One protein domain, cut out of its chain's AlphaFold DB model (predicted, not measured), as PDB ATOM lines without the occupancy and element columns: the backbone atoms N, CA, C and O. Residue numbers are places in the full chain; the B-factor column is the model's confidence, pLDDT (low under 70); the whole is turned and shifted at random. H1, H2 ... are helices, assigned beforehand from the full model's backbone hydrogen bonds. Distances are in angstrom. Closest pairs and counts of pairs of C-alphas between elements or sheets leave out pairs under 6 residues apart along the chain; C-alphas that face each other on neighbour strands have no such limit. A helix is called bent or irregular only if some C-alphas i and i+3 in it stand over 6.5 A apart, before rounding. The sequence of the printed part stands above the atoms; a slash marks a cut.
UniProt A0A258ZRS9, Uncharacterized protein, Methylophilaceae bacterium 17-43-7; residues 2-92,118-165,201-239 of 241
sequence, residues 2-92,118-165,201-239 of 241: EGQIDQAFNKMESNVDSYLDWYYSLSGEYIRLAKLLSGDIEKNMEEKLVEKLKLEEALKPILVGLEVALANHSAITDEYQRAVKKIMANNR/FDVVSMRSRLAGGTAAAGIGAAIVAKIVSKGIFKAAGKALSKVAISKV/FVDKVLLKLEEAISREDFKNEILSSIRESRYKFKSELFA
ATOM      1  N   GLU A   2     177.008 175.227 199.234       79.38
ATOM      2  CA  GLU A   2     175.604 174.958 199.585       79.38
ATOM      3  C   GLU A   2     174.618 176.051 199.120       79.38
ATOM      4  O   GLU A   2     173.614 175.740 198.486       79.38
ATOM      5  N   GLY A   3     174.958 177.333 199.299       84.75
ATOM      6  CA  GLY A   3     174.128 178.440 198.805       84.75
ATOM      7  C   GLY A   3     173.980 178.506 197.275       84.75
ATOM      8  O   GLY A   3     172.938 178.927 196.784       84.75
ATOM      9  N   GLN A   4     174.974 178.048 196.502       83.25
ATOM     10  CA  GLN A   4     174.873 177.978 195.033       83.25
ATOM     11  C   GLN A   4     173.930 176.854 194.598       83.25
ATOM     12  O   GLN A   4     173.186 177.009 193.633       83.25
ATOM     13  N   ILE A   5     173.930 175.740 195.340       84.81
ATOM     14  CA  ILE A   5     172.977 174.643 195.146       84.81
ATOM     15  C   ILE A   5     171.566 175.167 195.396       84.81
ATOM     16  O   ILE A   5     170.688 175.019 194.553       84.81
ATOM     17  N   ASP A   6     171.361 175.865 196.507       90.81
ATOM     18  CA  ASP A   6     170.058 176.433 196.840       90.81
ATOM     19  C   ASP A   6     169.559 177.424 195.789       90.81
ATOM     20  O   ASP A   6     168.403 177.348 195.379       90.81
ATOM     21  N   GLN A   7     170.430 178.298 195.283       91.12
ATOM     22  CA  GLN A   7     170.081 179.223 194.203       91.12
ATOM     23  C   GLN A   7     169.694 178.505 192.907       91.12
ATOM     24  O   GLN A   7     168.701 178.879 192.283       91.12
ATOM     25  N   ALA A   8     170.430 177.465 192.510       87.81
ATOM     26  CA  ALA A   8     170.112 176.681 191.321       87.81
ATOM     27  C   ALA A   8     168.739 176.007 191.435       87.81
ATOM     28  O   ALA A   8     167.912 176.124 190.531       87.81
ATOM     29  N   PHE A   9     168.474 175.340 192.564       89.94
ATOM     30  CA  PHE A   9     167.196 174.673 192.808       89.94
ATOM     31  C   PHE A   9     166.040 175.665 192.930       89.94
ATOM     32  O   PHE A   9     164.997 175.437 192.327       89.94
ATOM     33  N   ASN A  10     166.239 176.811 193.580       94.06
ATOM     34  CA  ASN A  10     165.232 177.870 193.618       94.06
ATOM     35  C   ASN A  10     164.932 178.423 192.210       94.06
ATOM     36  O   ASN A  10     163.768 178.655 191.886       94.06
ATOM     37  N   LYS A  11     165.950 178.589 191.349       92.38
ATOM     38  CA  LYS A  11     165.756 179.016 189.951       92.38
ATOM     39  C   LYS A  11     164.929 177.985 189.175       92.38
ATOM     40  O   LYS A  11     164.004 178.370 188.463       92.38
ATOM     41  N   MET A  12     165.201 176.692 189.361       90.25
ATOM     42  CA  MET A  12     164.388 175.613 188.789       90.25
ATOM     43  C   MET A  12     162.938 175.669 189.299       90.25
ATOM     44  O   MET A  12     162.017 175.726 188.492       90.25
ATOM     45  N   GLU A  13     162.720 175.745 190.615       92.94
ATOM     46  CA  GLU A  13     161.374 175.844 191.207       92.94
ATOM     47  C   GLU A  13     160.591 177.054 190.664       92.94
ATOM     48  O   GLU A  13     159.420 176.918 190.315       92.94
ATOM     49  N   SER A  14     161.243 178.210 190.494       94.50
ATOM     50  CA  SER A  14     160.610 179.414 189.932       94.50
ATOM     51  C   SER A  14     160.230 179.291 188.451       94.50
ATOM     52  O   SER A  14     159.331 179.982 187.982       94.50
ATOM     53  N   ASN A  15     160.885 178.391 187.715       94.50
ATOM     54  CA  ASN A  15     160.626 178.152 186.297       94.50
ATOM     55  C   ASN A  15     159.557 177.075 186.045       94.50
ATOM     56  O   ASN A  15     159.188 176.850 184.891       94.50
ATOM     57  N   VAL A  16     159.042 176.413 187.089       92.19
ATOM     58  CA  VAL A  16     157.988 175.396 186.939       92.19
ATOM     59  C   VAL A  16     156.741 175.994 186.292       92.19
ATOM     60  O   VAL A  16     156.171 175.377 185.397       92.19
ATOM     61  N   ASP A  17     156.364 177.220 186.661       92.12
ATOM     62  CA  ASP A  17     155.207 177.893 186.060       92.12
ATOM     63  C   ASP A  17     155.392 178.123 184.554       92.12
ATOM     64  O   ASP A  17     154.487 177.840 183.785       92.12
ATOM     65  N   SER A  18     156.595 178.476 184.095       93.62
ATOM     66  CA  SER A  18     156.908 178.614 182.661       93.62
ATOM     67  C   SER A  18     156.758 177.294 181.885       93.62
ATOM     68  O   SER A  18     156.329 177.288 180.725       93.62
ATOM     69  N   TYR A  19     157.077 176.154 182.510       91.00
ATOM     70  CA  TYR A  19     156.790 174.841 181.924       91.00
ATOM     71  C   TYR A  19     155.283 174.581 181.840       91.00
ATOM     72  O   TYR A  19     154.793 174.154 180.794       91.00
ATOM     73  N   LEU A  20     154.550 174.864 182.919       89.50
ATOM     74  CA  LEU A  20     153.104 174.669 182.972       89.50
ATOM     75  C   LEU A  20     152.368 175.599 182.010       89.50
ATOM     76  O   LEU A  20     151.395 175.174 181.407       89.50
ATOM     77  N   ASP A  21     152.846 176.819 181.799       90.19
ATOM     78  CA  ASP A  21     152.254 177.756 180.849       90.19
ATOM     79  C   ASP A  21     152.400 177.239 179.417       90.19
ATOM     80  O   ASP A  21     151.446 177.275 178.648       90.19
ATOM     81  N   TRP A  22     153.553 176.657 179.061       89.25
ATOM     82  CA  TRP A  22     153.671 175.920 177.801       89.25
ATOM     83  C   TRP A  22     152.738 174.704 177.780       89.25
ATOM     84  O   TRP A  22     152.035 174.492 176.791       89.25
ATOM     85  N   TYR A  23     152.695 173.923 178.862       84.38
ATOM     86  CA  TYR A  23     151.875 172.721 178.934       84.38
ATOM     87  C   TYR A  23     150.376 173.047 178.778       84.38
ATOM     88  O   TYR A  23     149.686 172.424 177.983       84.38
ATOM     89  N   TYR A  24     149.847 174.070 179.428       81.31
ATOM     90  CA  TYR A  24     148.434 174.442 179.315       81.31
ATOM     91  C   TYR A  24     148.152 175.444 178.183       81.31
ATOM     92  O   TYR A  24     147.008 175.847 177.995       81.31
ATOM     93  N   SER A  25     149.159 175.826 177.390       80.06
ATOM     94  CA  SER A  25     148.951 176.676 176.214       80.06
ATOM     95  C   SER A  25     148.327 175.923 175.041       80.06
ATOM     96  O   SER A  25     148.587 174.737 174.814       80.06
ATOM     97  N   LEU A  26     147.602 176.675 174.212       74.00
ATOM     98  CA  LEU A  26     147.012 176.182 172.971       74.00
ATOM     99  C   LEU A  26     148.073 175.591 172.022       74.00
ATOM    100  O   LEU A  26     147.895 174.506 171.476       74.00
ATOM    101  N   SER A  27     149.212 176.269 171.848       76.44
ATOM    102  CA  SER A  27     150.304 175.769 171.001       76.44
ATOM    103  C   SER A  27     150.949 174.498 171.568       76.44
ATOM    104  O   SER A  27     151.288 173.590 170.807       76.44
ATOM    105  N   GLY A  28     151.076 174.395 172.894       78.44
ATOM    106  CA  GLY A  28     151.541 173.188 173.574       78.44
ATOM    107  C   GLY A  28     150.601 171.999 173.388       78.44
ATOM    108  O   GLY A  28     151.071 170.887 173.152       78.44
ATOM    109  N   GLU A  29     149.285 172.224 173.420       75.62
ATOM    110  CA  GLU A  29     148.281 171.188 173.161       75.62
ATOM    111  C   GLU A  29     148.431 170.586 171.758       75.62
ATOM    112  O   GLU A  29     148.531 169.365 171.621       75.62
ATOM    113  N   TYR A  30     148.531 171.424 170.719       71.50
ATOM    114  CA  TYR A  30     148.727 170.951 169.343       71.50
ATOM    115  C   TYR A  30     150.015 170.139 169.184       71.50
ATOM    116  O   TYR A  30     150.006 169.082 168.549       71.50
ATOM    117  N   ILE A  31     151.117 170.596 169.788       80.81
ATOM    118  CA  ILE A  31     152.393 169.871 169.759       80.81
ATOM    119  C   ILE A  31     152.257 168.523 170.468       80.81
ATOM    120  O   ILE A  31     152.681 167.511 169.915       80.81
ATOM    121  N   ARG A  32     151.641 168.475 171.656       82.06
ATOM    122  CA  ARG A  32     151.440 167.215 172.383       82.06
ATOM    123  C   ARG A  32     150.572 166.237 171.613       82.06
ATOM    124  O   ARG A  32     150.892 165.057 171.597       82.06
ATOM    125  N   LEU A  33     149.514 166.701 170.952       76.75
ATOM    126  CA  LEU A  33     148.688 165.845 170.102       76.75
ATOM    127  C   LEU A  33     149.493 165.288 168.923       76.75
ATOM    128  O   LEU A  33     149.443 164.089 168.665       76.75
ATOM    129  N   ALA A  34     150.284 166.124 168.248       76.69
ATOM    130  CA  ALA A  34     151.149 165.672 167.161       76.69
ATOM    131  C   ALA A  34     152.190 164.646 167.644       76.69
ATOM    132  O   ALA A  34     152.391 163.613 167.007       76.69
ATOM    133  N   LYS A  35     152.818 164.900 168.797       84.44
ATOM    134  CA  LYS A  35     153.816 164.011 169.403       84.44
ATOM    135  C   LYS A  35     153.211 162.733 169.961       84.44
ATOM    136  O   LYS A  35     153.852 161.693 169.925       84.44
ATOM    137  N   LEU A  36     151.967 162.778 170.418       81.06
ATOM    138  CA  LEU A  36     151.228 161.585 170.800       81.06
ATOM    139  C   LEU A  36     151.012 160.669 169.595       81.06
ATOM    140  O   LEU A  36     151.229 159.467 169.700       81.06
ATOM    141  N   LEU A  37     150.624 161.236 168.449       77.44
ATOM    142  CA  LEU A  37     150.437 160.477 167.212       77.44
ATOM    143  C   LEU A  37     151.751 159.889 166.681       77.44
ATOM    144  O   LEU A  37     151.729 158.806 166.105       77.44
ATOM    145  N   SER A  38     152.884 160.570 166.890       85.12
ATOM    146  CA  SER A  38     154.206 160.034 166.538       85.12
ATOM    147  C   SER A  38     154.776 159.050 167.569       85.12
ATOM    148  O   SER A  38     155.763 158.386 167.272       85.12
ATOM    149  N   GLY A  39     154.165 158.932 168.754       83.25
ATOM    150  CA  GLY A  39     154.664 158.106 169.860       83.25
ATOM    151  C   GLY A  39     155.786 158.747 170.689       83.25
ATOM    152  O   GLY A  39     156.397 158.069 171.507       83.25
ATOM    153  N   ASP A  40     156.046 160.046 170.513       88.00
ATOM    154  CA  ASP A  40     157.135 160.790 171.164       88.00
ATOM    155  C   ASP A  40     156.648 161.758 172.258       88.00
ATOM    156  O   ASP A  40     157.356 162.705 172.612       88.00
ATOM    157  N   ILE A  41     155.419 161.606 172.764       83.81
ATOM    158  CA  ILE A  41     154.842 162.585 173.696       83.81
ATOM    159  C   ILE A  41     155.623 162.673 175.006       83.81
ATOM    160  O   ILE A  41     155.950 163.782 175.429       83.81
ATOM    161  N   GLU A  42     155.964 161.541 175.626       82.50
ATOM    162  CA  GLU A  42     156.723 161.525 176.876       82.50
ATOM    163  C   GLU A  42     158.085 162.194 176.688       82.50
ATOM    164  O   GLU A  42     158.424 163.123 177.421       82.50
ATOM    165  N   LYS A  43     158.808 161.818 175.628       87.31
ATOM    166  CA  LYS A  43     160.107 162.406 175.285       87.31
ATOM    167  C   LYS A  43     160.008 163.916 175.057       87.31
ATOM    168  O   LYS A  43     160.831 164.674 175.560       87.31
ATOM    169  N   ASN A  44     158.988 164.382 174.338       88.25
ATOM    170  CA  ASN A  44     158.802 165.813 174.112       88.25
ATOM    171  C   ASN A  44     158.490 166.575 175.408       88.25
ATOM    172  O   ASN A  44     158.969 167.694 175.597       88.25
ATOM    173  N   MET A  45     157.699 165.977 176.301       86.81
ATOM    174  CA  MET A  45     157.399 166.554 177.609       86.81
ATOM    175  C   MET A  45     158.646 166.634 178.495       86.81
ATOM    176  O   MET A  45     158.803 167.636 179.190       86.81
ATOM    177  N   GLU A  46     159.537 165.641 178.431       87.75
ATOM    178  CA  GLU A  46     160.851 165.648 179.088       87.75
ATOM    179  C   GLU A  46     161.768 166.742 178.531       87.75
ATOM    180  O   GLU A  46     162.302 167.544 179.293       87.75
ATOM    181  N   GLU A  47     161.910 166.838 177.210       89.75
ATOM    182  CA  GLU A  47     162.733 167.867 176.559       89.75
ATOM    183  C   GLU A  47     162.255 169.280 176.916       89.75
ATOM    184  O   GLU A  47     163.048 170.154 177.272       89.75
ATOM    185  N   LYS A  48     160.938 169.501 176.887       90.69
ATOM    186  CA  LYS A  48     160.342 170.794 177.243       90.69
ATOM    187  C   LYS A  48     160.475 171.100 178.725       90.69
ATOM    188  O   LYS A  48     160.631 172.265 179.080       90.69
ATOM    189  N   LEU A  49     160.458 170.080 179.577       89.31
ATOM    190  CA  LEU A  49     160.738 170.224 180.999       89.31
ATOM    191  C   LEU A  49     162.178 170.724 181.192       89.31
ATOM    192  O   LEU A  49     162.373 171.765 181.814       89.31
ATOM    193  N   VAL A  50     163.167 170.062 180.581       88.25
ATOM    194  CA  VAL A  50     164.589 170.462 180.625       88.25
ATOM    195  C   VAL A  50     164.784 171.908 180.163       88.25
ATOM    196  O   VAL A  50     165.412 172.708 180.864       88.25
ATOM    197  N   GLU A  51     164.212 172.244 179.005       90.62
ATOM    198  CA  GLU A  51     164.291 173.570 178.388       90.62
ATOM    199  C   GLU A  51     163.684 174.646 179.298       90.62
ATOM    200  O   GLU A  51     164.321 175.658 179.594       90.62
ATOM    201  N   LYS A  52     162.450 174.430 179.772       91.50
ATOM    202  CA  LYS A  52     161.694 175.445 180.515       91.50
ATOM    203  C   LYS A  52     162.211 175.645 181.930       91.50
ATOM    204  O   LYS A  52     162.238 176.784 182.383       91.50
ATOM    205  N   LEU A  53     162.694 174.586 182.584       89.75
ATOM    206  CA  LEU A  53     163.383 174.679 183.875       89.75
ATOM    207  C   LEU A  53     164.763 175.331 183.773       89.75
ATOM    208  O   LEU A  53     165.316 175.735 184.800       89.75
ATOM    209  N   LYS A  54     165.301 175.462 182.552       90.81
ATOM    210  CA  LYS A  54     166.652 175.958 182.276       90.81
ATOM    211  C   LYS A  54     167.702 175.174 183.060       90.81
ATOM    212  O   LYS A  54     168.586 175.770 183.677       90.81
ATOM    213  N   LEU A  55     167.579 173.842 183.064       83.69
ATOM    214  CA  LEU A  55     168.418 172.950 183.876       83.69
ATOM    215  C   LEU A  55     169.911 173.215 183.655       83.69
ATOM    216  O   LEU A  55     170.660 173.349 184.619       83.69
ATOM    217  N   GLU A  56     170.338 173.365 182.401       82.44
ATOM    218  CA  GLU A  56     171.742 173.624 182.067       82.44
ATOM    219  C   GLU A  56     172.258 174.932 182.681       82.44
ATOM    220  O   GLU A  56     173.299 174.951 183.338       82.44
ATOM    221  N   GLU A  57     171.506 176.026 182.532       86.50
ATOM    222  CA  GLU A  57     171.876 177.323 183.105       86.50
ATOM    223  C   GLU A  57     171.847 177.313 184.634       86.50
ATOM    224  O   GLU A  57     172.692 177.940 185.272       86.50
ATOM    225  N   ALA A  58     170.841 176.663 185.225       86.69
ATOM    226  CA  ALA A  58     170.660 176.610 186.669       86.69
ATOM    227  C   ALA A  58     171.784 175.814 187.335       86.69
ATOM    228  O   ALA A  58     172.289 176.221 188.377       86.69
ATOM    229  N   LEU A  59     172.208 174.709 186.718       84.19
ATOM    230  CA  LEU A  59     173.233 173.830 187.271       84.19
ATOM    231  C   LEU A  59     174.654 174.350 187.033       84.19
ATOM    232  O   LEU A  59     175.530 174.074 187.848       84.19
ATOM    233  N   LYS A  60     174.896 175.146 185.981       85.00
ATOM    234  CA  LYS A  60     176.233 175.643 185.606       85.00
ATOM    235  C   LYS A  60     177.091 176.167 186.779       85.00
ATOM    236  O   LYS A  60     178.244 175.745 186.864       85.00
ATOM    237  N   PRO A  61     176.596 177.011 187.708       83.06
ATOM    238  CA  PRO A  61     177.403 177.496 188.834       83.06
ATOM    239  C   PRO A  61     177.835 176.385 189.797       83.06
ATOM    240  O   PRO A  61     178.962 176.410 190.287       83.06
ATOM    241  N   ILE A  62     176.963 175.396 190.038       81.50
ATOM    242  CA  ILE A  62     177.294 174.226 190.861       81.50
ATOM    243  C   ILE A  62     178.437 173.463 190.202       81.50
ATOM    244  O   ILE A  62     179.388 173.112 190.885       81.50
ATOM    245  N   LEU A  63     178.357 173.242 188.888       77.38
ATOM    246  CA  LEU A  63     179.330 172.450 188.132       77.38
ATOM    247  C   LEU A  63     180.719 173.078 188.140       77.38
ATOM    248  O   LEU A  63     181.697 172.384 188.396       77.38
ATOM    249  N   VAL A  64     180.794 174.396 187.945       81.81
ATOM    250  CA  VAL A  64     182.056 175.141 188.044       81.81
ATOM    251  C   VAL A  64     182.621 175.054 189.462       81.81
ATOM    252  O   VAL A  64     183.802 174.768 189.644       81.81
ATOM    253  N   GLY A  65     181.783 175.246 190.488       77.94
ATOM    254  CA  GLY A  65     182.209 175.076 191.879       77.94
ATOM    255  C   GLY A  65     182.717 173.659 192.164       77.94
ATOM    256  O   GLY A  65     183.668 173.485 192.925       77.94
ATOM    257  N   LEU A  66     182.099 172.660 191.534       76.00
ATOM    258  CA  LEU A  66     182.440 171.247 191.644       76.00
ATOM    259  C   LEU A  66     183.814 170.937 191.080       76.00
ATOM    260  O   LEU A  66     184.627 170.298 191.737       76.00
ATOM    261  N   GLU A  67     184.064 171.418 189.871       77.44
ATOM    262  CA  GLU A  67     185.323 171.243 189.165       77.44
ATOM    263  C   GLU A  67     186.481 171.878 189.945       77.44
ATOM    264  O   GLU A  67     187.512 171.239 190.155       77.44
ATOM    265  N   VAL A  68     186.272 173.085 190.484       80.12
ATOM    266  CA  VAL A  68     187.251 173.765 191.345       80.12
ATOM    267  C   VAL A  68     187.501 172.984 192.639       80.12
ATOM    268  O   VAL A  68     188.653 172.784 193.026       80.12
ATOM    269  N   ALA A  69     186.447 172.512 193.312       75.50
ATOM    270  CA  ALA A  69     186.585 171.715 194.531       75.50
ATOM    271  C   ALA A  69     187.338 170.401 194.270       75.50
ATOM    272  O   ALA A  69     188.204 170.015 195.057       75.50
ATOM    273  N   LEU A  70     187.056 169.747 193.140       73.56
ATOM    274  CA  LEU A  70     187.703 168.509 192.725       73.56
ATOM    275  C   LEU A  70     189.191 168.714 192.410       73.56
ATOM    276  O   LEU A  70     190.024 167.906 192.826       73.56
ATOM    277  N   ALA A  71     189.525 169.798 191.705       76.38
ATOM    278  CA  ALA A  71     190.901 170.165 191.389       76.38
ATOM    279  C   ALA A  71     191.709 170.455 192.665       76.38
ATOM    280  O   ALA A  71     192.793 169.898 192.852       76.38
ATOM    281  N   ASN A  72     191.143 171.246 193.583       76.06
ATOM    282  CA  ASN A  72     191.765 171.548 194.873       76.06
ATOM    283  C   ASN A  72     191.967 170.283 195.716       76.06
ATOM    284  O   ASN A  72     193.032 170.085 196.295       76.06
ATOM    285  N   HIS A  73     190.972 169.394 195.756       74.12
ATOM    286  CA  HIS A  73     191.078 168.139 196.491       74.12
ATOM    287  C   HIS A  73     192.167 167.217 195.926       74.12
ATOM    288  O   HIS A  73     192.919 166.621 196.698       74.12
ATOM    289  N   SER A  74     192.287 167.117 194.596       72.19
ATOM    290  CA  SER A  74     193.354 166.329 193.965       72.19
ATOM    291  C   SER A  74     194.732 166.853 194.368       72.19
ATOM    292  O   SER A  74     195.570 166.078 194.820       72.19
ATOM    293  N   ALA A  75     194.936 168.172 194.297       76.69
ATOM    294  CA  ALA A  75     196.205 168.798 194.661       76.69
ATOM    295  C   ALA A  75     196.578 168.561 196.136       76.69
ATOM    296  O   ALA A  75     197.711 168.175 196.431       76.69
ATOM    297  N   ILE A  76     195.614 168.726 197.053       75.19
ATOM    298  CA  ILE A  76     195.808 168.495 198.493       75.19
ATOM    299  C   ILE A  76     196.118 167.020 198.773       75.19
ATOM    300  O   ILE A  76     196.998 166.712 199.574       75.19
ATOM    301  N   THR A  77     195.430 166.097 198.099       73.31
ATOM    302  CA  THR A  77     195.654 164.657 198.278       73.31
ATOM    303  C   THR A  77     197.043 164.250 197.794       73.31
ATOM    304  O   THR A  77     197.739 163.506 198.484       73.31
ATOM    305  N   ASP A  78     197.495 164.781 196.657       78.69
ATOM    306  CA  ASP A  78     198.830 164.505 196.122       78.69
ATOM    307  C   ASP A  78     199.941 165.068 197.017       78.69
ATOM    308  O   ASP A  78     200.994 164.449 197.203       78.69
ATOM    309  N   GLU A  79     199.734 166.253 197.590       80.75
ATOM    310  CA  GLU A  79     200.643 166.829 198.580       80.75
ATOM    311  C   GLU A  79     200.680 166.002 199.870       80.75
ATOM    312  O   GLU A  79     201.762 165.627 200.329       80.75
ATOM    313  N   TYR A  80     199.514 165.629 200.399       77.81
ATOM    314  CA  TYR A  80     199.396 164.785 201.583       77.81
ATOM    315  C   TYR A  80     200.088 163.428 201.383       77.81
ATOM    316  O   TYR A  80     200.910 163.019 202.204       77.81
ATOM    317  N   GLN A  81     199.848 162.756 200.253       78.62
ATOM    318  CA  GLN A  81     200.492 161.482 199.919       78.62
ATOM    319  C   GLN A  81     202.017 161.615 199.819       78.62
ATOM    320  O   GLN A  81     202.753 160.732 200.268       78.62
ATOM    321  N   ARG A  82     202.523 162.728 199.268       83.25
ATOM    322  CA  ARG A  82     203.967 163.015 199.241       83.25
ATOM    323  C   ARG A  82     204.529 163.230 200.645       83.25
ATOM    324  O   ARG A  82     205.579 162.667 200.958       83.25
ATOM    325  N   ALA A  83     203.836 163.986 201.493       82.06
ATOM    326  CA  ALA A  83     204.246 164.231 202.873       82.06
ATOM    327  C   ALA A  83     204.281 162.933 203.695       82.06
ATOM    328  O   ALA A  83     205.291 162.642 204.338       82.06
ATOM    329  N   VAL A  84     203.238 162.106 203.597       80.56
ATOM    330  CA  VAL A  84     203.165 160.787 204.244       80.56
ATOM    331  C   VAL A  84     204.318 159.892 203.798       80.56
ATOM    332  O   VAL A  84     205.035 159.356 204.642       80.56
ATOM    333  N   LYS A  85     204.562 159.769 202.485       81.56
ATOM    334  CA  LYS A  85     205.681 158.967 201.958       81.56
ATOM    335  C   LYS A  85     207.032 159.463 202.471       81.56
ATOM    336  O   LYS A  85     207.880 158.646 202.824       81.56
ATOM    337  N   LYS A  86     207.226 160.782 202.559       85.00
ATOM    338  CA  LYS A  86     208.452 161.391 203.090       85.00
ATOM    339  C   LYS A  86     208.648 161.085 204.578       85.00
ATOM    340  O   LYS A  86     209.736 160.676 204.972       85.00
ATOM    341  N   ILE A  87     207.606 161.236 205.400       81.81
ATOM    342  CA  ILE A  87     207.655 160.917 206.836       81.81
ATOM    343  C   ILE A  87     207.936 159.427 207.042       81.81
ATOM    344  O   ILE A  87     208.808 159.080 207.837       81.81
ATOM    345  N   MET A  88     207.257 158.554 206.294       77.81
ATOM    346  CA  MET A  88     207.479 157.107 206.342       77.81
ATOM    347  C   MET A  88     208.916 156.741 205.969       77.81
ATOM    348  O   MET A  88     209.535 155.948 206.668       77.81
ATOM    349  N   ALA A  89     209.473 157.329 204.906       81.62
ATOM    350  CA  ALA A  89     210.857 157.081 204.504       81.62
ATOM    351  C   ALA A  89     211.865 157.513 205.584       81.62
ATOM    352  O   ALA A  89     212.804 156.773 205.866       81.62
ATOM    353  N   ASN A  90     211.635 158.665 206.221       83.75
ATOM    354  CA  ASN A  90     212.537 159.230 207.229       83.75
ATOM    355  C   ASN A  90     212.457 158.542 208.601       83.75
ATOM    356  O   ASN A  90     213.400 158.640 209.377       83.75
ATOM    357  N   ASN A  91     211.348 157.866 208.912       78.19
ATOM    358  CA  ASN A  91     211.120 157.207 210.204       78.19
ATOM    359  C   ASN A  91     211.132 155.673 210.093       78.19
ATOM    360  O   ASN A  91     210.598 154.976 210.957       78.19
ATOM    361  N   ARG A  92     211.728 155.121 209.026       71.44
ATOM    362  CA  ARG A  92     211.932 153.675 208.893       71.44
ATOM    363  C   ARG A  92     212.926 153.191 209.948       71.44
ATOM    364  O   ARG A  92     214.123 153.438 209.846       71.44
ATOM    365  N   PHE A 118     183.404 165.685 202.116       59.88
ATOM    366  CA  PHE A 118     182.854 165.849 200.781       59.88
ATOM    367  C   PHE A 118     183.120 164.574 199.982       59.88
ATOM    368  O   PHE A 118     184.281 164.180 199.836       59.88
ATOM    369  N   ASP A 119     182.071 163.914 199.492       66.94
ATOM    370  CA  ASP A 119     182.222 162.661 198.751       66.94
ATOM    371  C   ASP A 119     182.645 162.926 197.298       66.94
ATOM    372  O   ASP A 119     181.858 163.216 196.394       66.94
ATOM    373  N   VAL A 120     183.952 162.824 197.080       60.34
ATOM    374  CA  VAL A 120     184.602 163.057 195.789       60.34
ATOM    375  C   VAL A 120     184.389 161.891 194.809       60.34
ATOM    376  O   VAL A 120     184.453 162.076 193.588       60.34
ATOM    377  N   VAL A 121     184.123 160.682 195.308       59.66
ATOM    378  CA  VAL A 121     184.000 159.480 194.472       59.66
ATOM    379  C   VAL A 121     182.648 159.459 193.764       59.66
ATOM    380  O   VAL A 121     182.602 159.298 192.538       59.66
ATOM    381  N   SER A 122     181.554 159.702 194.493       61.12
ATOM    382  CA  SER A 122     180.217 159.809 193.885       61.12
ATOM    383  C   SER A 122     180.129 160.973 192.895       61.12
ATOM    384  O   SER A 122     179.489 160.872 191.846       61.12
ATOM    385  N   MET A 123     180.853 162.053 193.168       61.16
ATOM    386  CA  MET A 123     180.968 163.213 192.297       61.16
ATOM    387  C   MET A 123     181.625 162.901 190.959       61.16
ATOM    388  O   MET A 123     181.060 163.216 189.914       61.16
ATOM    389  N   ARG A 124     182.787 162.237 190.964       61.31
ATOM    390  CA  ARG A 124     183.446 161.810 189.719       61.31
ATOM    391  C   ARG A 124     182.551 160.880 188.902       61.31
ATOM    392  O   ARG A 124     182.483 161.032 187.687       61.31
ATOM    393  N   SER A 125     181.816 159.979 189.557       61.16
ATOM    394  CA  SER A 125     180.849 159.101 188.885       61.16
ATOM    395  C   SER A 125     179.721 159.888 188.201       61.16
ATOM    396  O   SER A 125     179.362 159.583 187.065       61.16
ATOM    397  N   ARG A 126     179.221 160.959 188.831       58.03
ATOM    398  CA  ARG A 126     178.194 161.856 188.260       58.03
ATOM    399  C   ARG A 126     178.712 162.742 187.128       58.03
ATOM    400  O   ARG A 126     177.934 163.144 186.267       58.03
ATOM    401  N   LEU A 127     180.010 163.035 187.126       58.12
ATOM    402  CA  LEU A 127     180.698 163.838 186.112       58.12
ATOM    403  C   LEU A 127     181.156 163.028 184.888       58.12
ATOM    404  O   LEU A 127     181.376 163.608 183.829       58.12
ATOM    405  N   ALA A 128     181.278 161.703 185.008       54.03
ATOM    406  CA  ALA A 128     181.806 160.834 183.953       54.03
ATOM    407  C   ALA A 128     180.881 160.683 182.724       54.03
ATOM    408  O   ALA A 128     181.316 160.197 181.681       54.03
ATOM    409  N   GLY A 129     179.618 161.114 182.810       48.47
ATOM    410  CA  GLY A 129     178.635 161.051 181.725       48.47
ATOM    411  C   GLY A 129     178.612 162.293 180.828       48.47
ATOM    412  O   GLY A 129     177.607 162.991 180.800       48.47
ATOM    413  N   GLY A 130     179.697 162.588 180.103       45.53
ATOM    414  CA  GLY A 130     179.727 163.501 178.941       45.53
ATOM    415  C   GLY A 130     179.577 165.011 179.204       45.53
ATOM    416  O   GLY A 130     180.323 165.791 178.629       45.53
ATOM    417  N   THR A 131     178.674 165.440 180.089       49.78
ATOM    418  CA  THR A 131     178.639 166.777 180.705       49.78
ATOM    419  C   THR A 131     177.975 166.680 182.079       49.78
ATOM    420  O   THR A 131     176.949 166.029 182.265       49.78
ATOM    421  N   ALA A 132     178.535 167.363 183.069       50.81
ATOM    422  CA  ALA A 132     178.044 167.336 184.444       50.81
ATOM    423  C   ALA A 132     176.578 167.798 184.607       50.81
ATOM    424  O   ALA A 132     175.854 167.332 185.491       50.81
ATOM    425  N   ALA A 133     176.133 168.703 183.725       52.81
ATOM    426  CA  ALA A 133     174.758 169.196 183.663       52.81
ATOM    427  C   ALA A 133     173.777 168.100 183.235       52.81
ATOM    428  O   ALA A 133     172.677 168.024 183.785       52.81
ATOM    429  N   ALA A 134     174.190 167.227 182.311       59.72
ATOM    430  CA  ALA A 134     173.367 166.127 181.837       59.72
ATOM    431  C   ALA A 134     173.108 165.103 182.949       59.72
ATOM    432  O   ALA A 134     171.974 164.669 183.103       59.72
ATOM    433  N   GLY A 135     174.102 164.773 183.782       66.31
ATOM    434  CA  GLY A 135     173.935 163.796 184.868       66.31
ATOM    435  C   GLY A 135     172.938 164.238 185.948       66.31
ATOM    436  O   GLY A 135     172.013 163.501 186.292       66.31
ATOM    437  N   ILE A 136     173.090 165.461 186.468       66.69
ATOM    438  CA  ILE A 136     172.208 165.989 187.524       66.69
ATOM    439  C   ILE A 136     170.825 166.340 186.953       66.69
ATOM    440  O   ILE A 136     169.807 166.005 187.559       66.69
ATOM    441  N   GLY A 137     170.774 166.968 185.774       71.94
ATOM    442  CA  GLY A 137     169.520 167.285 185.090       71.94
ATOM    443  C   GLY A 137     168.713 166.030 184.754       71.94
ATOM    444  O   GLY A 137     167.517 165.979 185.040       71.94
ATOM    445  N   ALA A 138     169.368 164.978 184.251       73.31
ATOM    446  CA  ALA A 138     168.722 163.700 183.970       73.31
ATOM    447  C   ALA A 138     168.170 163.036 185.233       73.31
ATOM    448  O   ALA A 138     167.087 162.471 185.174       73.31
ATOM    449  N   ALA A 139     168.843 163.131 186.386       74.94
ATOM    450  CA  ALA A 139     168.321 162.575 187.637       74.94
ATOM    451  C   ALA A 139     167.016 163.262 188.085       74.94
ATOM    452  O   ALA A 139     166.089 162.591 188.544       74.94
ATOM    453  N   ILE A 140     166.923 164.587 187.917       77.75
ATOM    454  CA  ILE A 140     165.708 165.359 188.225       77.75
ATOM    455  C   ILE A 140     164.569 164.948 187.282       77.75
ATOM    456  O   ILE A 140     163.473 164.627 187.743       77.75
ATOM    457  N   VAL A 141     164.834 164.907 185.972       79.06
ATOM    458  CA  VAL A 141     163.846 164.499 184.958       79.06
ATOM    459  C   VAL A 141     163.405 163.056 185.179       79.06
ATOM    460  O   VAL A 141     162.211 162.791 185.274       79.06
ATOM    461  N   ALA A 142     164.348 162.130 185.363       78.06
ATOM    462  CA  ALA A 142     164.070 160.724 185.632       78.06
ATOM    463  C   ALA A 142     163.195 160.552 186.874       78.06
ATOM    464  O   ALA A 142     162.308 159.701 186.884       78.06
ATOM    465  N   LYS A 143     163.386 161.380 187.909       77.69
ATOM    466  CA  LYS A 143     162.521 161.350 189.087       77.69
ATOM    467  C   LYS A 143     161.082 161.732 188.748       77.69
ATOM    468  O   LYS A 143     160.169 161.001 189.122       77.69
ATOM    469  N   ILE A 144     160.882 162.814 188.004       76.50
ATOM    470  CA  ILE A 144     159.551 163.262 187.563       76.50
ATOM    471  C   ILE A 144     158.884 162.190 186.685       76.50
ATOM    472  O   ILE A 144     157.726 161.833 186.903       76.50
ATOM    473  N   VAL A 145     159.635 161.605 185.752       76.12
ATOM    474  CA  VAL A 145     159.168 160.521 184.873       76.12
ATOM    475  C   VAL A 145     158.818 159.261 185.668       76.12
ATOM    476  O   VAL A 145     157.782 158.646 185.420       76.12
ATOM    477  N   SER A 146     159.632 158.895 186.664       75.69
ATOM    478  CA  SER A 146     159.421 157.703 187.498       75.69
ATOM    479  C   SER A 146     158.127 157.754 188.306       75.69
ATOM    480  O   SER A 146     157.534 156.712 188.579       75.69
ATOM    481  N   LYS A 147     157.636 158.961 188.619       76.00
ATOM    482  CA  LYS A 147     156.328 159.163 189.254       76.00
ATOM    483  C   LYS A 147     155.151 158.924 188.299       76.00
ATOM    484  O   LYS A 147     154.000 158.974 188.711       76.00
ATOM    485  N   GLY A 148     155.413 158.632 187.024       71.31
ATOM    486  CA  GLY A 148     154.406 158.209 186.053       71.31
ATOM    487  C   GLY A 148     153.521 159.334 185.519       71.31
ATOM    488  O   GLY A 148     152.580 159.058 184.779       71.31
ATOM    489  N   ILE A 149     153.832 160.591 185.839       71.25
ATOM    490  CA  ILE A 149     152.996 161.756 185.521       71.25
ATOM    491  C   ILE A 149     152.859 161.934 184.009       71.25
ATOM    492  O   ILE A 149     151.759 162.100 183.491       71.25
ATOM    493  N   PHE A 150     153.969 161.824 183.276       80.12
ATOM    494  CA  PHE A 150     153.969 161.975 181.818       80.12
ATOM    495  C   PHE A 150     153.223 160.830 181.134       80.12
ATOM    496  O   PHE A 150     152.487 161.050 180.178       80.12
ATOM    497  N   LYS A 151     153.319 159.617 181.687       78.31
ATOM    498  CA  LYS A 151     152.569 158.451 181.212       78.31
ATOM    499  C   LYS A 151     151.070 158.589 181.483       78.31
ATOM    500  O   LYS A 151     150.254 158.203 180.647       78.31
ATOM    501  N   ALA A 152     150.689 159.117 182.646       71.12
ATOM    502  CA  ALA A 152     149.299 159.422 182.968       71.12
ATOM    503  C   ALA A 152     148.746 160.494 182.017       71.12
ATOM    504  O   ALA A 152     147.682 160.295 181.428       71.12
ATOM    505  N   ALA A 153     149.525 161.552 181.776       69.56
ATOM    506  CA  ALA A 153     149.205 162.603 180.821       69.56
ATOM    507  C   ALA A 153     149.034 162.079 179.388       69.56
ATOM    508  O   ALA A 153     148.009 162.328 178.752       69.56
ATOM    509  N   GLY A 154     149.987 161.279 178.903       72.25
ATOM    510  CA  GLY A 154     149.929 160.640 177.589       72.25
ATOM    511  C   GLY A 154     148.697 159.747 177.425       72.25
ATOM    512  O   GLY A 154     147.989 159.828 176.418       72.25
ATOM    513  N   LYS A 155     148.361 158.950 178.448       70.94
ATOM    514  CA  LYS A 155     147.144 158.119 178.464       70.94
ATOM    515  C   LYS A 155     145.857 158.943 178.459       70.94
ATOM    516  O   LYS A 155     144.919 158.573 177.751       70.94
ATOM    517  N   ALA A 156     145.790 160.023 179.236       67.56
ATOM    518  CA  ALA A 156     144.637 160.920 179.247       67.56
ATOM    519  C   ALA A 156     144.422 161.534 177.854       67.56
ATOM    520  O   ALA A 156     143.326 161.435 177.298       67.56
ATOM    521  N   LEU A 157     145.492 162.041 177.234       66.38
ATOM    522  CA  LEU A 157     145.461 162.598 175.879       66.38
ATOM    523  C   LEU A 157     145.090 161.547 174.820       66.38
ATOM    524  O   LEU A 157     144.309 161.838 173.918       66.38
ATOM    525  N   SER A 158     145.559 160.303 174.966       68.06
ATOM    526  CA  SER A 158     145.204 159.183 174.079       68.06
ATOM    527  C   SER A 158     143.717 158.864 174.108       68.06
ATOM    528  O   SER A 158     143.093 158.723 173.059       68.06
ATOM    529  N   LYS A 159     143.120 158.785 175.301       64.69
ATOM    530  CA  LYS A 159     141.679 158.534 175.446       64.69
ATOM    531  C   LYS A 159     140.847 159.627 174.772       64.69
ATOM    532  O   LYS A 159     139.849 159.324 174.121       64.69
ATOM    533  N   VAL A 160     141.285 160.882 174.875       62.00
ATOM    534  CA  VAL A 160     140.644 162.017 174.197       62.00
ATOM    535  C   VAL A 160     140.823 161.927 172.678       62.00
ATOM    536  O   VAL A 160     139.845 162.066 171.947       62.00
ATOM    537  N   ALA A 161     142.025 161.638 172.178       60.25
ATOM    538  CA  ALA A 161     142.283 161.509 170.741       60.25
ATOM    539  C   ALA A 161     141.471 160.369 170.093       60.25
ATOM    540  O   ALA A 161     140.861 160.569 169.043       60.25
ATOM    541  N   ILE A 162     141.372 159.209 170.753       56.78
ATOM    542  CA  ILE A 162     140.562 158.065 170.294       56.78
ATOM    543  C   ILE A 162     139.079 158.450 170.199       56.78
ATOM    544  O   ILE A 162     138.413 158.108 169.221       56.78
ATOM    545  N   SER A 163     138.568 159.229 171.161       54.62
ATOM    546  CA  SER A 163     137.176 159.703 171.129       54.62
ATOM    547  C   SER A 163     136.869 160.646 169.952       54.62
ATOM    548  O   SER A 163     135.723 160.717 169.517       54.62
ATOM    549  N   LYS A 164     137.884 161.322 169.389       47.34
ATOM    550  CA  LYS A 164     137.742 162.208 168.221       47.34
ATOM    551  C   LYS A 164     137.691 161.432 166.898       47.34
ATOM    552  O   LYS A 164     136.904 161.789 166.031       47.34
ATOM    553  N   VAL A 165     138.469 160.355 166.760       45.34
ATOM    554  CA  VAL A 165     138.519 159.530 165.532       45.34
ATOM    555  C   VAL A 165     137.318 158.583 165.429       45.34
ATOM    556  O   VAL A 165     136.773 158.388 164.346       45.34
ATOM    557  N   PHE A 201     135.577 172.352 170.482       44.69
ATOM    558  CA  PHE A 201     136.586 171.294 170.633       44.69
ATOM    559  C   PHE A 201     137.629 171.535 171.733       44.69
ATOM    560  O   PHE A 201     138.404 170.624 172.023       44.69
ATOM    561  N   VAL A 202     137.632 172.723 172.343       46.59
ATOM    562  CA  VAL A 202     138.626 173.147 173.343       46.59
ATOM    563  C   VAL A 202     138.074 173.001 174.765       46.59
ATOM    564  O   VAL A 202     138.707 172.358 175.596       46.59
ATOM    565  N   ASP A 203     136.844 173.451 175.025       48.25
ATOM    566  CA  ASP A 203     136.335 173.559 176.402       48.25
ATOM    567  C   ASP A 203     136.127 172.207 177.097       48.25
ATOM    568  O   ASP A 203     136.478 172.050 178.263       48.25
ATOM    569  N   LYS A 204     135.621 171.183 176.393       49.81
ATOM    570  CA  LYS A 204     135.433 169.840 176.986       49.81
ATOM    571  C   LYS A 204     136.740 169.062 177.149       49.81
ATOM    572  O   LYS A 204     136.808 168.170 177.994       49.81
ATOM    573  N   VAL A 205     137.751 169.369 176.335       51.09
ATOM    574  CA  VAL A 205     139.094 168.795 176.490       51.09
ATOM    575  C   VAL A 205     139.767 169.441 177.686       51.09
ATOM    576  O   VAL A 205     140.261 168.702 178.525       51.09
ATOM    577  N   LEU A 206     139.703 170.770 177.812       49.97
ATOM    578  CA  LEU A 206     140.215 171.482 178.979       49.97
ATOM    579  C   LEU A 206     139.571 170.973 180.266       49.97
ATOM    580  O   LEU A 206     140.302 170.532 181.134       49.97
ATOM    581  N   LEU A 207     138.238 170.908 180.348       52.12
ATOM    582  CA  LEU A 207     137.535 170.469 181.563       52.12
ATOM    583  C   LEU A 207     137.913 169.044 182.002       52.12
ATOM    584  O   LEU A 207     138.122 168.794 183.183       52.12
ATOM    585  N   LYS A 208     138.033 168.099 181.058       54.75
ATOM    586  CA  LYS A 208     138.395 166.705 181.384       54.75
ATOM    587  C   LYS A 208     139.893 166.485 181.566       54.75
ATOM    588  O   LYS A 208     140.289 165.545 182.252       54.75
ATOM    589  N   LEU A 209     140.723 167.300 180.922       53.19
ATOM    590  CA  LEU A 209     142.170 167.285 181.113       53.19
ATOM    591  C   LEU A 209     142.541 167.953 182.441       53.19
ATOM    592  O   LEU A 209     143.424 167.444 183.113       53.19
ATOM    593  N   GLU A 210     141.839 169.016 182.832       52.12
ATOM    594  CA  GLU A 210     141.926 169.689 184.133       52.12
ATOM    595  C   GLU A 210     141.482 168.757 185.269       52.12
ATOM    596  O   GLU A 210     142.168 168.665 186.280       52.12
ATOM    597  N   GLU A 211     140.411 167.978 185.073       53.16
ATOM    598  CA  GLU A 211     139.987 166.946 186.035       53.16
ATOM    599  C   GLU A 211     141.015 165.801 186.158       53.16
ATOM    600  O   GLU A 211     141.269 165.302 187.251       53.16
ATOM    601  N   ALA A 212     141.633 165.374 185.047       54.69
ATOM    602  CA  ALA A 212     142.611 164.279 185.044       54.69
ATOM    603  C   ALA A 212     144.036 164.709 185.444       54.69
ATOM    604  O   ALA A 212     144.847 163.868 185.834       54.69
ATOM    605  N   ILE A 213     144.362 165.990 185.269       61.75
ATOM    606  CA  ILE A 213     145.671 166.603 185.493       61.75
ATOM    607  C   ILE A 213     145.409 168.035 185.965       61.75
ATOM    608  O   ILE A 213     145.474 168.992 185.195       61.75
ATOM    609  N   SER A 214     145.109 168.178 187.251       73.12
ATOM    610  CA  SER A 214     145.055 169.491 187.890       73.12
ATOM    611  C   SER A 214     146.417 170.178 187.724       73.12
ATOM    612  O   SER A 214     147.473 169.579 187.972       73.12
ATOM    613  N   ARG A 215     146.417 171.432 187.250       82.31
ATOM    614  CA  ARG A 215     147.642 172.229 187.045       82.31
ATOM    615  C   ARG A 215     148.436 172.337 188.337       82.31
ATOM    616  O   ARG A 215     149.658 172.211 188.315       82.31
ATOM    617  N   GLU A 216     147.744 172.507 189.449       82.12
ATOM    618  CA  GLU A 216     148.288 172.660 190.786       82.12
ATOM    619  C   GLU A 216     148.853 171.337 191.304       82.12
ATOM    620  O   GLU A 216     149.953 171.329 191.855       82.12
ATOM    621  N   ASP A 217     148.186 170.209 191.053       81.00
ATOM    622  CA  ASP A 217     148.715 168.890 191.425       81.00
ATOM    623  C   ASP A 217     149.971 168.559 190.619       81.00
ATOM    624  O   ASP A 217     150.992 168.154 191.179       81.00
ATOM    625  N   PHE A 218     149.952 168.828 189.311       81.62
ATOM    626  CA  PHE A 218     151.124 168.632 188.463       81.62
ATOM    627  C   PHE A 218     152.279 169.558 188.873       81.62
ATOM    628  O   PHE A 218     153.429 169.121 188.971       81.62
ATOM    629  N   LYS A 219     151.978 170.824 189.190       86.25
ATOM    630  CA  LYS A 219     152.944 171.778 189.745       86.25
ATOM    631  C   LYS A 219     153.580 171.240 191.019       86.25
ATOM    632  O   LYS A 219     154.807 171.219 191.129       86.25
ATOM    633  N   ASN A 220     152.756 170.808 191.969       87.25
ATOM    634  CA  ASN A 220     153.202 170.294 193.258       87.25
ATOM    635  C   ASN A 220     154.077 169.056 193.091       87.25
ATOM    636  O   ASN A 220     155.082 168.924 193.785       87.25
ATOM    637  N   GLU A 221     153.760 168.196 192.129       82.56
ATOM    638  CA  GLU A 221     154.532 166.992 191.863       82.56
ATOM    639  C   GLU A 221     155.913 167.291 191.250       82.56
ATOM    640  O   GLU A 221     156.931 166.716 191.663       82.56
ATOM    641  N   ILE A 222     155.986 168.245 190.314       85.75
ATOM    642  CA  ILE A 222     157.262 168.737 189.775       85.75
ATOM    643  C   ILE A 222     158.080 169.384 190.901       85.75
ATOM    644  O   ILE A 222     159.248 169.037 191.089       85.75
ATOM    645  N   LEU A 223     157.470 170.271 191.695       88.81
ATOM    646  CA  LEU A 223     158.128 170.939 192.822       88.81
ATOM    647  C   LEU A 223     158.630 169.939 193.869       88.81
ATOM    648  O   LEU A 223     159.775 170.042 194.305       88.81
ATOM    649  N   SER A 224     157.819 168.947 194.246       87.06
ATOM    650  CA  SER A 224     158.232 167.882 195.168       87.06
ATOM    651  C   SER A 224     159.432 167.131 194.610       87.06
ATOM    652  O   SER A 224     160.428 166.938 195.300       87.06
ATOM    653  N   SER A 225     159.395 166.772 193.328       83.81
ATOM    654  CA  SER A 225     160.488 166.045 192.682       83.81
ATOM    655  C   SER A 225     161.786 166.858 192.638       83.81
ATOM    656  O   SER A 225     162.861 166.303 192.884       83.81
ATOM    657  N   ILE A 226     161.704 168.170 192.401       85.81
ATOM    658  CA  ILE A 226     162.851 169.087 192.457       85.81
ATOM    659  C   ILE A 226     163.398 169.179 193.890       85.81
ATOM    660  O   ILE A 226     164.598 168.992 194.093       85.81
ATOM    661  N   ARG A 227     162.540 169.381 194.897       89.00
ATOM    662  CA  ARG A 227     162.945 169.493 196.314       89.00
ATOM    663  C   ARG A 227     163.542 168.209 196.865       89.00
ATOM    664  O   ARG A 227     164.560 168.235 197.551       89.00
ATOM    665  N   GLU A 228     162.954 167.066 196.544       82.75
ATOM    666  CA  GLU A 228     163.516 165.784 196.945       82.75
ATOM    667  C   GLU A 228     164.865 165.532 196.254       82.75
ATOM    668  O   GLU A 228     165.759 164.932 196.849       82.75
ATOM    669  N   SER A 229     165.030 165.979 195.003       82.00
ATOM    670  CA  SER A 229     166.315 165.899 194.297       82.00
ATOM    671  C   SER A 229     167.351 166.836 194.919       82.00
ATOM    672  O   SER A 229     168.501 166.434 195.066       82.00
ATOM    673  N   ARG A 230     166.947 168.029 195.377       84.62
ATOM    674  CA  ARG A 230     167.787 168.950 196.161       84.62
ATOM    675  C   ARG A 230     168.283 168.291 197.439       84.62
ATOM    676  O   ARG A 230     169.476 168.335 197.720       84.62
ATOM    677  N   TYR A 231     167.377 167.668 198.195       84.38
ATOM    678  CA  TYR A 231     167.719 166.978 199.437       84.38
ATOM    679  C   TYR A 231     168.679 165.816 199.184       84.38
ATOM    680  O   TYR A 231     169.729 165.748 199.818       84.38
ATOM    681  N   LYS A 232     168.369 164.941 198.215       77.88
ATOM    682  CA  LYS A 232     169.259 163.833 197.844       77.88
ATOM    683  C   LYS A 232     170.633 164.349 197.430       77.88
ATOM    684  O   LYS A 232     171.621 163.937 198.019       77.88
ATOM    685  N   PHE A 233     170.678 165.333 196.535       78.50
ATOM    686  CA  PHE A 233     171.927 165.924 196.076       78.50
ATOM    687  C   PHE A 233     172.751 166.506 197.228       78.50
ATOM    688  O   PHE A 233     173.931 166.202 197.327       78.50
ATOM    689  N   LYS A 234     172.144 167.288 198.131       80.38
ATOM    690  CA  LYS A 234     172.838 167.824 199.312       80.38
ATOM    691  C   LYS A 234     173.311 166.727 200.262       80.38
ATOM    692  O   LYS A 234     174.446 166.784 200.713       80.38
ATOM    693  N   SER A 235     172.454 165.754 200.571       77.25
ATOM    694  CA  SER A 235     172.801 164.671 201.496       77.25
ATOM    695  C   SER A 235     173.956 163.831 200.967       77.25
ATOM    696  O   SER A 235     174.875 163.561 201.713       77.25
ATOM    697  N   GLU A 236     173.979 163.500 199.681       70.69
ATOM    698  CA  GLU A 236     175.092 162.760 199.078       70.69
ATOM    699  C   GLU A 236     176.368 163.606 198.989       70.69
ATOM    700  O   GLU A 236     177.466 163.083 199.115       70.69
ATOM    701  N   LEU A 237     176.229 164.917 198.785       69.75
ATOM    702  CA  LEU A 237     177.361 165.827 198.649       69.75
ATOM    703  C   LEU A 237     178.060 166.118 199.984       69.75
ATOM    704  O   LEU A 237     179.284 166.232 200.030       69.75
ATOM    705  N   PHE A 238     177.274 166.274 201.050       70.50
ATOM    706  CA  PHE A 238     177.743 166.675 202.378       70.50
ATOM    707  C   PHE A 238     177.701 165.539 203.409       70.50
ATOM    708  O   PHE A 238     178.032 165.772 204.572       70.50
ATOM    709  N   ALA A 239     177.299 164.324 203.027       57.78
ATOM    710  CA  ALA A 239     177.448 163.164 203.898       57.78
ATOM    711  C   ALA A 239     178.938 162.868 204.090       57.78
ATOM    712  O   ALA A 239     179.651 162.533 203.144       57.78
TER     713      ALA A 239
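What this domain is: This is residues 2 to 92, 118 to 165 and 201 to 239 of the 241 residues of an uncharacterized protein of Methylophilaceae bacterium 17-43-7 (UniProt A0A258ZRS9). This is a long pile of helices: H6 sits in the middle, touched by H3, H9 and the near part of H4, while H2, H7 and H8 make one end. Residues 75 to 92, mostly H4, stick out as an arm at the other end. The printed part has 178 residues with nine named helices, H1 to H9 in order, and no named strand: all helix, loose, radius of gyration of the C-alphas 22.1 A, spans 85 by 29 by 21 A.

How they stand to each other: Start at H4, residues 55 to 90, irregular, with C-alphas 58 and 61 7.1 A apart. Its residues 55 to 63 touch residues 132 to 137 of H6, residues 132 to 146, at a steep tilt of 59 degrees; Glu 56 and Ala 133 have the closest C-alphas, 5.6 A. H1, residues 2 to 24, was assigned as one helix by its hydrogen bonds but is bent, C-alphas 14 and 17 being 6.8 A apart; its arms are H1a, 2 to 14, and H1b, 17 to 24. H1a touches residues 55 to 62 of H4, closest C-alphas Ala 8 and Ala 58, 4.7 A. Residues 221 to 229 of H9, residues 215 to 238, touch residues 139 to 144 of H6, closest C-alphas Ile 144 and Ser 225, 5.9 A. H2, 26 to 38, and H3, 41 to 53, form a hairpin, closest C-alphas Lys 35 and Ile 41, 4.6 A. H7, 149 to 165, touches H8, 203 to 212, with residues 156 to 160, closest C-alphas Ala 156 and Ala 212, 7.0 A. H5, 120 to 127, touches H6 only at the corner, closest C-alphas Arg 126 and Gly 135, 5.8 A. Every O i to N i+4 pair is within hydrogen-bond range in the helices and arms except H4, with 30 of 32.

Where its parts are: Find C-alpha 55 at (168.418, 172.950, 183.876); H4 runs 51.8 A to C-alpha 90 at (212.537, 159.230, 207.229). H9 spans 34.2 A, H7 24.8 A.

The domain as a whole: The printed part has two cuts: across the first, with 25 residues not printed, C-alphas 92 and 118 are 32.6 A apart, and across the second, with 35 residues not printed, C-alphas 165 and 201 are 13.0 A apart. No printed-whole link is long. Among 45 residues with pLDDT under 70 are 118 to 136 and 201 to 213.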